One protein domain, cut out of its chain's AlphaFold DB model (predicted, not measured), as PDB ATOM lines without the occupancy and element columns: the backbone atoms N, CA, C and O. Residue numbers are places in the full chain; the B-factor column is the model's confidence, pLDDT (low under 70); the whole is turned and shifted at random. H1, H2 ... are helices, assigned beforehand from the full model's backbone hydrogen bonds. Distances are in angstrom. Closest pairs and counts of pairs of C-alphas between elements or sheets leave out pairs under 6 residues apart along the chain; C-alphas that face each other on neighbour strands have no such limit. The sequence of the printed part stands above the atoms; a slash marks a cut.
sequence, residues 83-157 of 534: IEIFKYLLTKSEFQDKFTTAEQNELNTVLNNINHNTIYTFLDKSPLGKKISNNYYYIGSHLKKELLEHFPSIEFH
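What this domain is: This is residues 83 to 157 of the 534 residues of an uncharacterized protein of viral metagenome (UniProt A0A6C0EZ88). What is the shape of this domain? Its helices make an open U round H1: the helical hairpin of H3 and H4 is one side, H5 is the base, and H6 with short H7 at its end is the other side. H1 sits in the middle of the U, and the short H2 lies on the path from H1 to H3. What is it made of, and how large is it? The class is all helix: 75 residues are printed, with seven named helices in the order H1 to H7 and no named strand. It is compact, with a radius of gyration of the C-alphas of 12.1 A and spans of 28 by 24 by 17 A.

Where its parts are: Where are the longest helices? H3 is residues 101 to 111, 15.2 A long, from C-alpha 101 at (211.326, 201.528, 184.442). H5 is residues 127 to 137, 15.9 A long. Where are the others? H4 is residues 116 to 125, 14.3 A, and H6 is residues 141 to 150, 14.4 A. H1 is residues 83 to 89, 9.8 A, from C-alpha 83 at (195.948, 190.514, 190.035). H2 is residues 93 to 96, and H7 is residues 154 to 157, with C-alpha 157 at (188.135, 184.613, 181.447).

How they stand to each other: What stands beside H3? H3 and H4 form a hairpin and only just touch, with 3 pairs of C-alphas within 8 A, the closest being Val 110 and Ile 119 at 6.1 A; they run opposite ways at a steep tilt of 42 degrees. H1 and H3 also only just touch, with 3 such pairs, the closest C-alphas being those of Lys 87 and Leu 111 at 6.7 A; they run opposite ways at a shallow tilt of 33 degrees, only just short of steep. How does H5 stand? H4 and H5 touch only at the corner, about perpendicular at 86 degrees, with the C-alphas of Leu 123 and Gly 129 closest at 3.9 A. H1 and H5 are near each other, with 6 pairs of C-alphas within 10 A. Where are H6, H7 and H2? H1 and H6 are close but not clearly touching, the closest C-alphas being those of Ile 85 and Leu 147 at 7.9 A, while H3 and H6 are apart. H6 and H7 only just touch, only at the corner, with 3 pairs within 8 A and the C-alphas of Leu 148 and Ile 154 closest at 6.1 A. H2 is close but not clearly touching H1, with the C-alphas of Leu 89 and Phe 95 closest at 6.1 A. What do the backbones show? In H1, H3, H4, H5 and H6 every O i to N i+4 pair is within hydrogen-bond range; H2 and H7 are too short for such a pair, and each has its one O i to N i+3 pair within range.

The domain as a whole: How far does it reach? The two C-alphas farthest apart are those of Ala 102 and Phe 156, at 32.4 A. Is anything missing or uncertain? The printed part has no cut, and the six links between its helices are tight. The mean pLDDT of the printed part is 89.1, with residue 153 and residues 155 to 157 of the model under 70.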
ATOM      1  N   ILE A  83     194.746 189.925 189.448       88.12
ATOM      2  CA  ILE A  83     195.948 190.514 190.035       88.12
ATOM      3  C   ILE A  83     197.137 189.542 189.983       88.12
ATOM      4  O   ILE A  83     198.235 189.964 189.633       88.12
ATOM      5  N   GLU A  84     196.937 188.256 190.275       88.94
ATOM      6  CA  GLU A  84     197.996 187.241 190.214       88.94
ATOM      7  C   GLU A  84     198.463 186.993 188.777       88.94
ATOM      8  O   GLU A  84     199.657 186.821 188.538       88.94
ATOM      9  N   ILE A  85     197.554 187.087 187.802       88.44
ATOM     10  CA  ILE A  85     197.906 187.029 186.378       88.44
ATOM     11  C   ILE A  85     198.809 188.212 186.009       88.44
ATOM     12  O   ILE A  85     199.831 188.024 185.355       88.44
ATOM     13  N   PHE A  86     198.471 189.432 186.442       89.94
ATOM     14  CA  PHE A  86     199.297 190.609 186.153       89.94
ATOM     15  C   PHE A  86     200.640 190.584 186.877       89.94
ATOM     16  O   PHE A  86     201.650 190.939 186.271       89.94
ATOM     17  N   LYS A  87     200.679 190.120 188.131       92.94
ATOM     18  CA  LYS A  87     201.938 189.885 188.851       92.94
ATOM     19  C   LYS A  87     202.826 188.919 188.081       92.94
ATOM     20  O   LYS A  87     203.991 189.220 187.858       92.94
ATOM     21  N   TYR A  88     202.266 187.798 187.631       93.62
ATOM     22  CA  TYR A  88     202.999 186.810 186.851       93.62
ATOM     23  C   TYR A  88     203.506 187.381 185.526       93.62
ATOM     24  O   TYR A  88     204.678 187.222 185.197       93.62
ATOM     25  N   LEU A  89     202.658 188.090 184.783       92.00
ATOM     26  CA  LEU A  89     203.044 188.727 183.525       92.00
ATOM     27  C   LEU A  89     204.189 189.720 183.706       92.00
ATOM     28  O   LEU A  89     205.125 189.727 182.917       92.00
ATOM     29  N   LEU A  90     204.169 190.498 184.785       93.62
ATOM     30  CA  LEU A  90     205.262 191.397 185.135       93.62
ATOM     31  C   LEU A  90     206.520 190.680 185.625       93.62
ATOM     32  O   LEU A  90     207.445 191.367 186.023       93.62
ATOM     33  N   THR A  91     206.602 189.349 185.595       94.56
ATOM     34  CA  THR A  91     207.875 188.612 185.735       94.56
ATOM     35  C   THR A  91     208.482 188.218 184.386       94.56
ATOM     36  O   THR A  91     209.596 187.702 184.337       94.56
ATOM     37  N   LYS A  92     207.754 188.435 183.284       96.12
ATOM     38  CA  LYS A  92     208.134 188.003 181.937       96.12
ATOM     39  C   LYS A  92     208.663 189.194 181.151       96.12
ATOM     40  O   LYS A  92     207.937 190.169 180.963       96.12
ATOM     41  N   SER A  93     209.898 189.093 180.659       94.50
ATOM     42  CA  SER A  93     210.568 190.166 179.907       94.50
ATOM     43  C   SER A  93     209.725 190.663 178.728       94.50
ATOM     44  O   SER A  93     209.499 191.861 178.608       94.50
ATOM     45  N   GLU A  94     209.134 189.744 177.951       93.88
ATOM     46  CA  GLU A  94     208.248 190.061 176.815       93.88
ATOM     47  C   GLU A  94     207.141 191.073 177.174       93.88
ATOM     48  O   GLU A  94     206.794 191.943 176.369       93.88
ATOM     49  N   PHE A  95     206.590 190.972 178.385       94.38
ATOM     50  CA  PHE A  95     205.538 191.857 178.870       94.38
ATOM     51  C   PHE A  95     206.100 193.089 179.591       94.38
ATOM     52  O   PHE A  95     205.609 194.196 179.374       94.38
ATOM     53  N   GLN A  96     207.134 192.919 180.423       94.94
ATOM     54  CA  GLN A  96     207.797 194.009 181.152       94.94
ATOM     55  C   GLN A  96     208.347 195.088 180.213       94.94
ATOM     56  O   GLN A  96     208.177 196.278 180.487       94.94
ATOM     57  N   ASP A  97     208.923 194.693 179.075       95.44
ATOM     58  CA  ASP A  97     209.552 195.595 178.101       95.44
ATOM     59  C   ASP A  97     208.553 196.567 177.439       95.44
ATOM     60  O   ASP A  97     208.940 197.525 176.769       95.44
ATOM     61  N   LYS A  98     207.242 196.370 177.646       96.19
ATOM     62  CA  LYS A  98     206.183 197.302 177.216       96.19
ATOM     63  C   LYS A  98     206.012 198.508 178.146       96.19
ATOM     64  O   LYS A  98     205.233 199.419 177.841       96.19
ATOM     65  N   PHE A  99     206.717 198.524 179.272       96.75
ATOM     66  CA  PHE A  99     206.624 199.540 180.312       96.75
ATOM     67  C   PHE A  99     207.992 200.165 180.571       96.75
ATOM     68  O   PHE A  99     209.017 199.488 180.564       96.75
ATOM     69  N   THR A 100     208.010 201.468 180.833       97.44
ATOM     70  CA  THR A 100     209.212 202.174 181.293       97.44
ATOM     71  C   THR A 100     209.600 201.709 182.695       97.44
ATOM     72  O   THR A 100     208.749 201.260 183.461       97.44
ATOM     73  N   THR A 101     210.860 201.885 183.090       97.12
ATOM     74  CA  THR A 101     211.326 201.528 184.442       97.12
ATOM     75  C   THR A 101     210.496 202.194 185.548       97.12
ATOM     76  O   THR A 101     210.188 201.563 186.556       97.12
ATOM     77  N   ALA A 102     210.078 203.449 185.354       97.56
ATOM     78  CA  ALA A 102     209.221 204.155 186.307       97.56
ATOM     79  C   ALA A 102     207.831 203.505 186.424       97.56
ATOM     80  O   ALA A 102     207.361 203.252 187.531       97.56
ATOM     81  N   GLU A 103     207.209 203.172 185.289       97.31
ATOM     82  CA  GLU A 103     205.924 202.463 185.252       97.31
ATOM     83  C   GLU A 103     206.027 201.065 185.878       97.31
ATOM     84  O   GLU A 103     205.146 200.667 186.633       97.31
ATOM     85  N   GLN A 104     207.109 200.323 185.613       96.69
ATOM     86  CA  GLN A 104     207.352 199.015 186.230       96.69
ATOM     87  C   GLN A 104     207.450 199.130 187.758       96.69
ATOM     88  O   GLN A 104     206.823 198.352 188.476       96.69
ATOM     89  N   ASN A 105     208.181 200.125 188.269       96.06
ATOM     90  CA  ASN A 105     208.308 200.369 189.708       96.06
ATOM     91  C   ASN A 105     206.962 200.726 190.356       96.06
ATOM     92  O   ASN A 105     206.638 200.217 191.433       96.06
ATOM     93  N   GLU A 106     206.160 201.565 189.700       96.69
ATOM     94  CA  GLU A 106     204.814 201.911 190.166       96.69
ATOM     95  C   GLU A 106     203.899 200.679 190.181       96.69
ATOM     96  O   GLU A 106     203.257 200.401 191.197       96.69
ATOM     97  N   LEU A 107     203.893 199.885 189.104       95.19
ATOM     98  CA  LEU A 107     203.113 198.650 189.022       95.19
ATOM     99  C   LEU A 107     203.503 197.646 190.094       95.19
ATOM    100  O   LEU A 107     202.623 197.111 190.763       95.19
ATOM    101  N   ASN A 108     204.799 197.422 190.299       94.50
ATOM    102  CA  ASN A 108     205.289 196.535 191.348       94.50
ATOM    103  C   ASN A 108     204.868 197.030 192.736       94.50
ATOM    104  O   ASN A 108     204.430 196.238 193.569       94.50
ATOM    105  N   THR A 109     204.931 198.339 192.983       95.19
ATOM    106  CA  THR A 109     204.489 198.931 194.254       95.19
ATOM    107  C   THR A 109     202.996 198.703 194.488       95.19
ATOM    108  O   THR A 109     202.588 198.292 195.574       95.19
ATOM    109  N   VAL A 110     202.170 198.939 193.466       95.19
ATOM    110  CA  VAL A 110     200.716 198.796 193.579       95.19
ATOM    111  C   VAL A 110     200.305 197.331 193.680       95.19
ATOM    112  O   VAL A 110     199.534 196.986 194.572       95.19
ATOM    113  N   LEU A 111     200.793 196.461 192.795       92.69
ATOM    114  CA  LEU A 111     200.360 195.063 192.718       92.69
ATOM    115  C   LEU A 111     200.798 194.241 193.934       92.69
ATOM    116  O   LEU A 111     200.128 193.269 194.271       92.69
ATOM    117  N   ASN A 112     201.855 194.654 194.636       92.31
ATOM    118  CA  ASN A 112     202.267 194.042 195.900       92.31
ATOM    119  C   ASN A 112     201.445 194.515 197.115       92.31
ATOM    120  O   ASN A 112     201.692 194.072 198.236       92.31
ATOM    121  N   ASN A 113     200.451 195.391 196.928       89.94
ATOM    122  CA  ASN A 113     199.559 195.800 198.008       89.94
ATOM    123  C   ASN A 113     198.664 194.631 198.463       89.94
ATOM    124  O   ASN A 113     198.044 193.945 197.657       89.94
ATOM    125  N   ILE A 114     198.531 194.438 199.775       84.44
ATOM    126  CA  ILE A 114     197.710 193.359 200.352       84.44
ATOM    127  C   ILE A 114     196.210 193.581 200.071       84.44
ATOM    128  O   ILE A 114     195.419 192.639 200.017       84.44
ATOM    129  N   ASN A 115     195.785 194.830 199.873       90.69
ATOM    130  CA  ASN A 115     194.387 195.174 199.656       90.69
ATOM    131  C   ASN A 115     194.016 195.144 198.162       90.69
ATOM    132  O   ASN A 115     194.229 196.115 197.432       90.69
ATOM    133  N   HIS A 116     193.356 194.064 197.728       88.69
ATOM    134  CA  HIS A 116     192.887 193.891 196.343       88.69
ATOM    135  C   HIS A 116     192.000 195.051 195.857       88.69
ATOM    136  O   HIS A 116     192.095 195.464 194.703       88.69
ATOM    137  N   ASN A 117     191.167 195.630 196.730       88.69
ATOM    138  CA  ASN A 117     190.300 196.746 196.350       88.69
ATOM    139  C   ASN A 117     191.109 197.994 195.982       88.69
ATOM    140  O   ASN A 117     190.712 198.735 195.076       88.69
ATOM    141  N   THR A 118     192.243 198.222 196.646       91.31
ATOM    142  CA  THR A 118     193.170 199.306 196.302       91.31
ATOM    143  C   THR A 118     193.770 199.075 194.920       91.31
ATOM    144  O   THR A 118     193.727 199.982 194.090       91.31
ATOM    145  N   ILE A 119     194.220 197.848 194.635       92.62
ATOM    146  CA  ILE A 119     194.788 197.467 193.334       92.62
ATOM    147  C   ILE A 119     193.776 197.695 192.211       92.62
ATOM    148  O   ILE A 119     194.047 198.444 191.276       92.62
ATOM    149  N   TYR A 120     192.576 197.124 192.325       90.75
ATOM    150  CA  TYR A 120     191.550 197.287 191.295       90.75
ATOM    151  C   TYR A 120     191.102 198.740 191.134       90.75
ATOM    152  O   TYR A 120     190.805 199.161 190.022       90.75
ATOM    153  N   THR A 121     191.083 199.540 192.207       90.19
ATOM    154  CA  THR A 121     190.797 200.984 192.098       90.19
ATOM    155  C   THR A 121     191.882 201.716 191.321       90.19
ATOM    156  O   THR A 121     191.561 202.595 190.524       90.19
ATOM    157  N   PHE A 122     193.149 201.372 191.554       92.44
ATOM    158  CA  PHE A 122     194.266 201.944 190.814       92.44
ATOM    159  C   PHE A 122     194.198 201.558 189.337       92.44
ATOM    160  O   PHE A 122     194.259 202.436 188.479       92.44
ATOM    161  N   LEU A 123     194.020 200.271 189.027       89.75
ATOM    162  CA  LEU A 123     193.943 199.792 187.647       89.75
ATOM    163  C   LEU A 123     192.762 200.419 186.887       89.75
ATOM    164  O   LEU A 123     192.894 200.764 185.719       89.75
ATOM    165  N   ASP A 124     191.625 200.631 187.555       84.94
ATOM    166  CA  ASP A 124     190.435 201.244 186.948       84.94
ATOM    167  C   ASP A 124     190.603 202.739 186.637       84.94
ATOM    168  O   ASP A 124     189.995 203.252 185.700       84.94
ATOM    169  N   LYS A 125     191.410 203.457 187.428       86.38
ATOM    170  CA  LYS A 125     191.518 204.925 187.356       86.38
ATOM    171  C   LYS A 125     192.813 205.434 186.733       86.38
ATOM    172  O   LYS A 125     192.860 206.593 186.327       86.38
ATOM    173  N   SER A 126     193.866 204.623 186.707       90.62
ATOM    174  CA  SER A 126     195.184 205.048 186.239       90.62
ATOM    175  C   SER A 126     195.345 204.847 184.725       90.62
ATOM    176  O   SER A 126     194.883 203.840 184.176       90.62
ATOM    177  N   PRO A 127     196.075 205.743 184.030       90.25
ATOM    178  CA  PRO A 127     196.514 205.500 182.653       90.25
ATOM    179  C   PRO A 127     197.294 204.185 182.511       90.25
ATOM    180  O   PRO A 127     197.201 203.502 181.491       90.25
ATOM    181  N   LEU A 128     198.024 203.808 183.561       92.12
ATOM    182  CA  LEU A 128     198.847 202.610 183.600       92.12
ATOM    183  C   LEU A 128     198.014 201.321 183.634       92.12
ATOM    184  O   LEU A 128     198.353 200.358 182.950       92.12
ATOM    185  N   GLY A 129     196.870 201.319 184.323       89.44
ATOM    186  CA  GLY A 129     195.905 200.222 184.246       89.44
ATOM    187  C   GLY A 129     195.335 200.031 182.836       89.44
ATOM    188  O   GLY A 129     195.289 198.907 182.334       89.44
ATOM    189  N   LYS A 130     195.009 201.124 182.128       85.44
ATOM    190  CA  LYS A 130     194.615 201.058 180.704       85.44
ATOM    191  C   LYS A 130     195.740 200.481 179.837       85.44
ATOM    192  O   LYS A 130     195.484 199.649 178.967       85.44
ATOM    193  N   LYS A 131     196.989 200.879 180.099       90.50
ATOM    194  CA  LYS A 131     198.175 200.353 179.411       90.50
ATOM    195  C   LYS A 131     198.382 198.855 179.673       90.50
ATOM    196  O   LYS A 131     198.704 198.139 178.727       90.50
ATOM    197  N   ILE A 132     198.151 198.365 180.896       89.81
ATOM    198  CA  ILE A 132     198.162 196.923 181.209       89.81
ATOM    199  C   ILE A 132     197.133 196.178 180.363       89.81
ATOM    200  O   ILE A 132     197.501 195.216 179.695       89.81
ATOM    201  N   SER A 133     195.871 196.619 180.369       84.00
ATOM    202  CA  SER A 133     194.795 195.950 179.619       84.00
ATOM    203  C   SER A 133     195.116 195.866 178.123       84.00
ATOM    204  O   SER A 133     195.013 194.801 177.516       84.00
ATOM    205  N   ASN A 134     195.612 196.966 177.547       84.88
ATOM    206  CA  ASN A 134     196.013 197.008 176.143       84.88
ATOM    207  C   ASN A 134     197.137 196.013 175.836       84.88
ATOM    208  O   ASN A 134     197.034 195.270 174.868       84.88
ATOM    209  N   ASN A 135     198.198 195.964 176.648       89.00
ATOM    210  CA  ASN A 135     199.303 195.031 176.404       89.00
ATOM    211  C   ASN A 135     198.906 193.572 176.657       89.00
ATOM    212  O   ASN A 135     199.377 192.694 175.941       89.00
ATOM    213  N   TYR A 136     198.012 193.307 177.616       86.44
ATOM    214  CA  TYR A 136     197.483 191.962 177.862       86.44
ATOM    215  C   TYR A 136     196.799 191.383 176.619       86.44
ATOM    216  O   TYR A 136     196.973 190.210 176.301       86.44
ATOM    217  N   TYR A 137     196.061 192.215 175.885       80.00
ATOM    218  CA  TYR A 137     195.376 191.798 174.663       80.00
ATOM    219  C   TYR A 137     196.340 191.349 173.547       80.00
ATOM    220  O   TYR A 137     195.975 190.512 172.724       80.00
ATOM    221  N   TYR A 138     197.574 191.863 173.539       83.56
ATOM    222  CA  TYR A 138     198.574 191.625 172.490       83.56
ATOM    223  C   TYR A 138     199.749 190.738 172.932       83.56
ATOM    224  O   TYR A 138     200.807 190.777 172.301       83.56
ATOM    225  N   ILE A 139     199.599 189.945 173.996       87.06
ATOM    226  CA  ILE A 139     200.645 188.989 174.391       87.06
ATOM    227  C   ILE A 139     200.904 187.962 173.282       87.06
ATOM    228  O   ILE A 139     199.973 187.508 172.606       87.06
ATOM    229  N   GLY A 140     202.167 187.572 173.101       87.38
ATOM    230  CA  GLY A 140     202.556 186.570 172.120       87.38
ATOM    231  C   GLY A 140     201.908 185.210 172.382       87.38
ATOM    232  O   GLY A 140     201.551 184.858 173.509       87.38
ATOM    233  N   SER A 141     201.775 184.403 171.327       88.56
ATOM    234  CA  SER A 141     201.188 183.058 171.409       88.56
ATOM    235  C   SER A 141     201.925 182.147 172.396       88.56
ATOM    236  O   SER A 141     201.281 181.348 173.077       88.56
ATOM    237  N   HIS A 142     203.248 182.303 172.516       93.00
ATOM    238  CA  HIS A 142     204.074 181.593 173.490       93.00
ATOM    239  C   HIS A 142     203.671 181.936 174.929       93.00
ATOM    240  O   HIS A 142     203.264 181.050 175.680       93.00
ATOM    241  N   LEU A 143     203.704 183.221 175.297       90.62
ATOM    242  CA  LEU A 143     203.338 183.673 176.640       90.62
ATOM    243  C   LEU A 143     201.872 183.367 176.972       90.62
ATOM    244  O   LEU A 143     201.543 183.019 178.104       90.62
ATOM    245  N   LYS A 144     200.981 183.422 175.977       88.62
ATOM    246  CA  LYS A 144     199.586 182.994 176.131       88.62
ATOM    247  C   LYS A 144     199.473 181.508 176.479       88.62
ATOM    248  O   LYS A 144     198.671 181.161 177.343       88.62
ATOM    249  N   LYS A 145     200.248 180.638 175.826       89.69
ATOM    250  CA  LYS A 145     200.281 179.203 176.141       89.69
ATOM    251  C   LYS A 145     200.796 178.972 177.563       89.69
ATOM    252  O   LYS A 145     200.149 178.270 178.329       89.69
ATOM    253  N   GLU A 146     201.891 179.627 177.931       92.31
ATOM    254  CA  GLU A 146     202.468 179.538 179.277       92.31
ATOM    255  C   GLU A 146     201.486 180.018 180.362       92.31
ATOM    256  O   GLU A 146     201.328 179.374 181.401       92.31
ATOM    257  N   LEU A 147     200.764 181.114 180.104       88.06
ATOM    258  CA  LEU A 147     199.690 181.592 180.975       88.06
ATOM    259  C   LEU A 147     198.563 180.574 181.132       88.06
ATOM    260  O   LEU A 147     198.037 180.439 182.230       88.06
ATOM    261  N   LEU A 148     198.169 179.884 180.060       84.94
ATOM    262  CA  LEU A 148     197.137 178.847 180.124       84.94
ATOM    263  C   LEU A 148     197.604 177.626 180.923       84.94
ATOM    264  O   LEU A 148     196.795 177.006 181.600       84.94
ATOM    265  N   GLU A 149     198.896 177.306 180.893       87.88
ATOM    266  CA  GLU A 149     199.472 176.236 181.714       87.88
ATOM    267  C   GLU A 149     199.480 176.608 183.209       87.88
ATOM    268  O   GLU A 149     199.138 175.778 184.050       87.88
ATOM    269  N   HIS A 150     199.804 177.862 183.547       87.81
ATOM    270  CA  HIS A 150     199.841 178.341 184.939       87.81
ATOM    271  C   HIS A 150     198.459 178.689 185.500       87.81
ATOM    272  O   HIS A 150     198.192 178.511 186.688       87.81
ATOM    273  N   PHE A 151     197.572 179.191 184.645       84.44
ATOM    274  CA  PHE A 151     196.238 179.655 184.993       84.44
ATOM    275  C   PHE A 151     195.214 179.126 183.972       84.44
ATOM    276  O   PHE A 151     194.673 179.909 183.185       84.44
ATOM    277  N   PRO A 152     194.881 177.819 183.982       73.12
ATOM    278  CA  PRO A 152     193.963 177.219 183.001       73.12
ATOM    279  C   PRO A 152     192.598 177.915 182.919       73.12
ATOM    280  O   PRO A 152     191.989 178.040 181.859       73.12
ATOM    281  N   SER A 153     192.139 178.474 184.034       69.44
ATOM    282  CA  SER A 153     190.937 179.305 184.122       69.44
ATOM    283  C   SER A 153     190.941 180.537 183.202       69.44
ATOM    284  O   SER A 153     189.863 181.058 182.908       69.44
ATOM    285  N   ILE A 154     192.107 181.034 182.756       71.06
ATOM    286  CA  ILE A 154     192.226 182.147 181.793       71.06
ATOM    287  C   ILE A 154     191.528 181.810 180.484       71.06
ATOM    288  O   ILE A 154     190.997 182.717 179.841       71.06
ATOM    289  N   GLU A 155     191.468 180.533 180.102       66.62
ATOM    290  CA  GLU A 155     190.759 180.123 178.897       66.62
ATOM    291  C   GLU A 155     189.334 180.683 178.912       66.62
ATOM    292  O   GLU A 155     188.936 181.356 177.965       66.62
ATOM    293  N   PHE A 156     188.632 180.567 180.042       61.72
ATOM    294  CA  PHE A 156     187.263 181.055 180.232       61.72
ATOM    295  C   PHE A 156     187.146 182.577 180.440       61.72
ATOM    296  O   PHE A 156     186.091 183.147 180.174       61.72
ATOM    297  N   HIS A 157     188.204 183.244 180.912       62.69
ATOM    298  CA  HIS A 157     188.135 184.613 181.447       62.69
ATOM    299  C   HIS A 157     188.985 185.645 180.695       62.69
ATOM    300  O   HIS A 157     188.870 186.837 180.973       62.69
TER     301      HIS A 157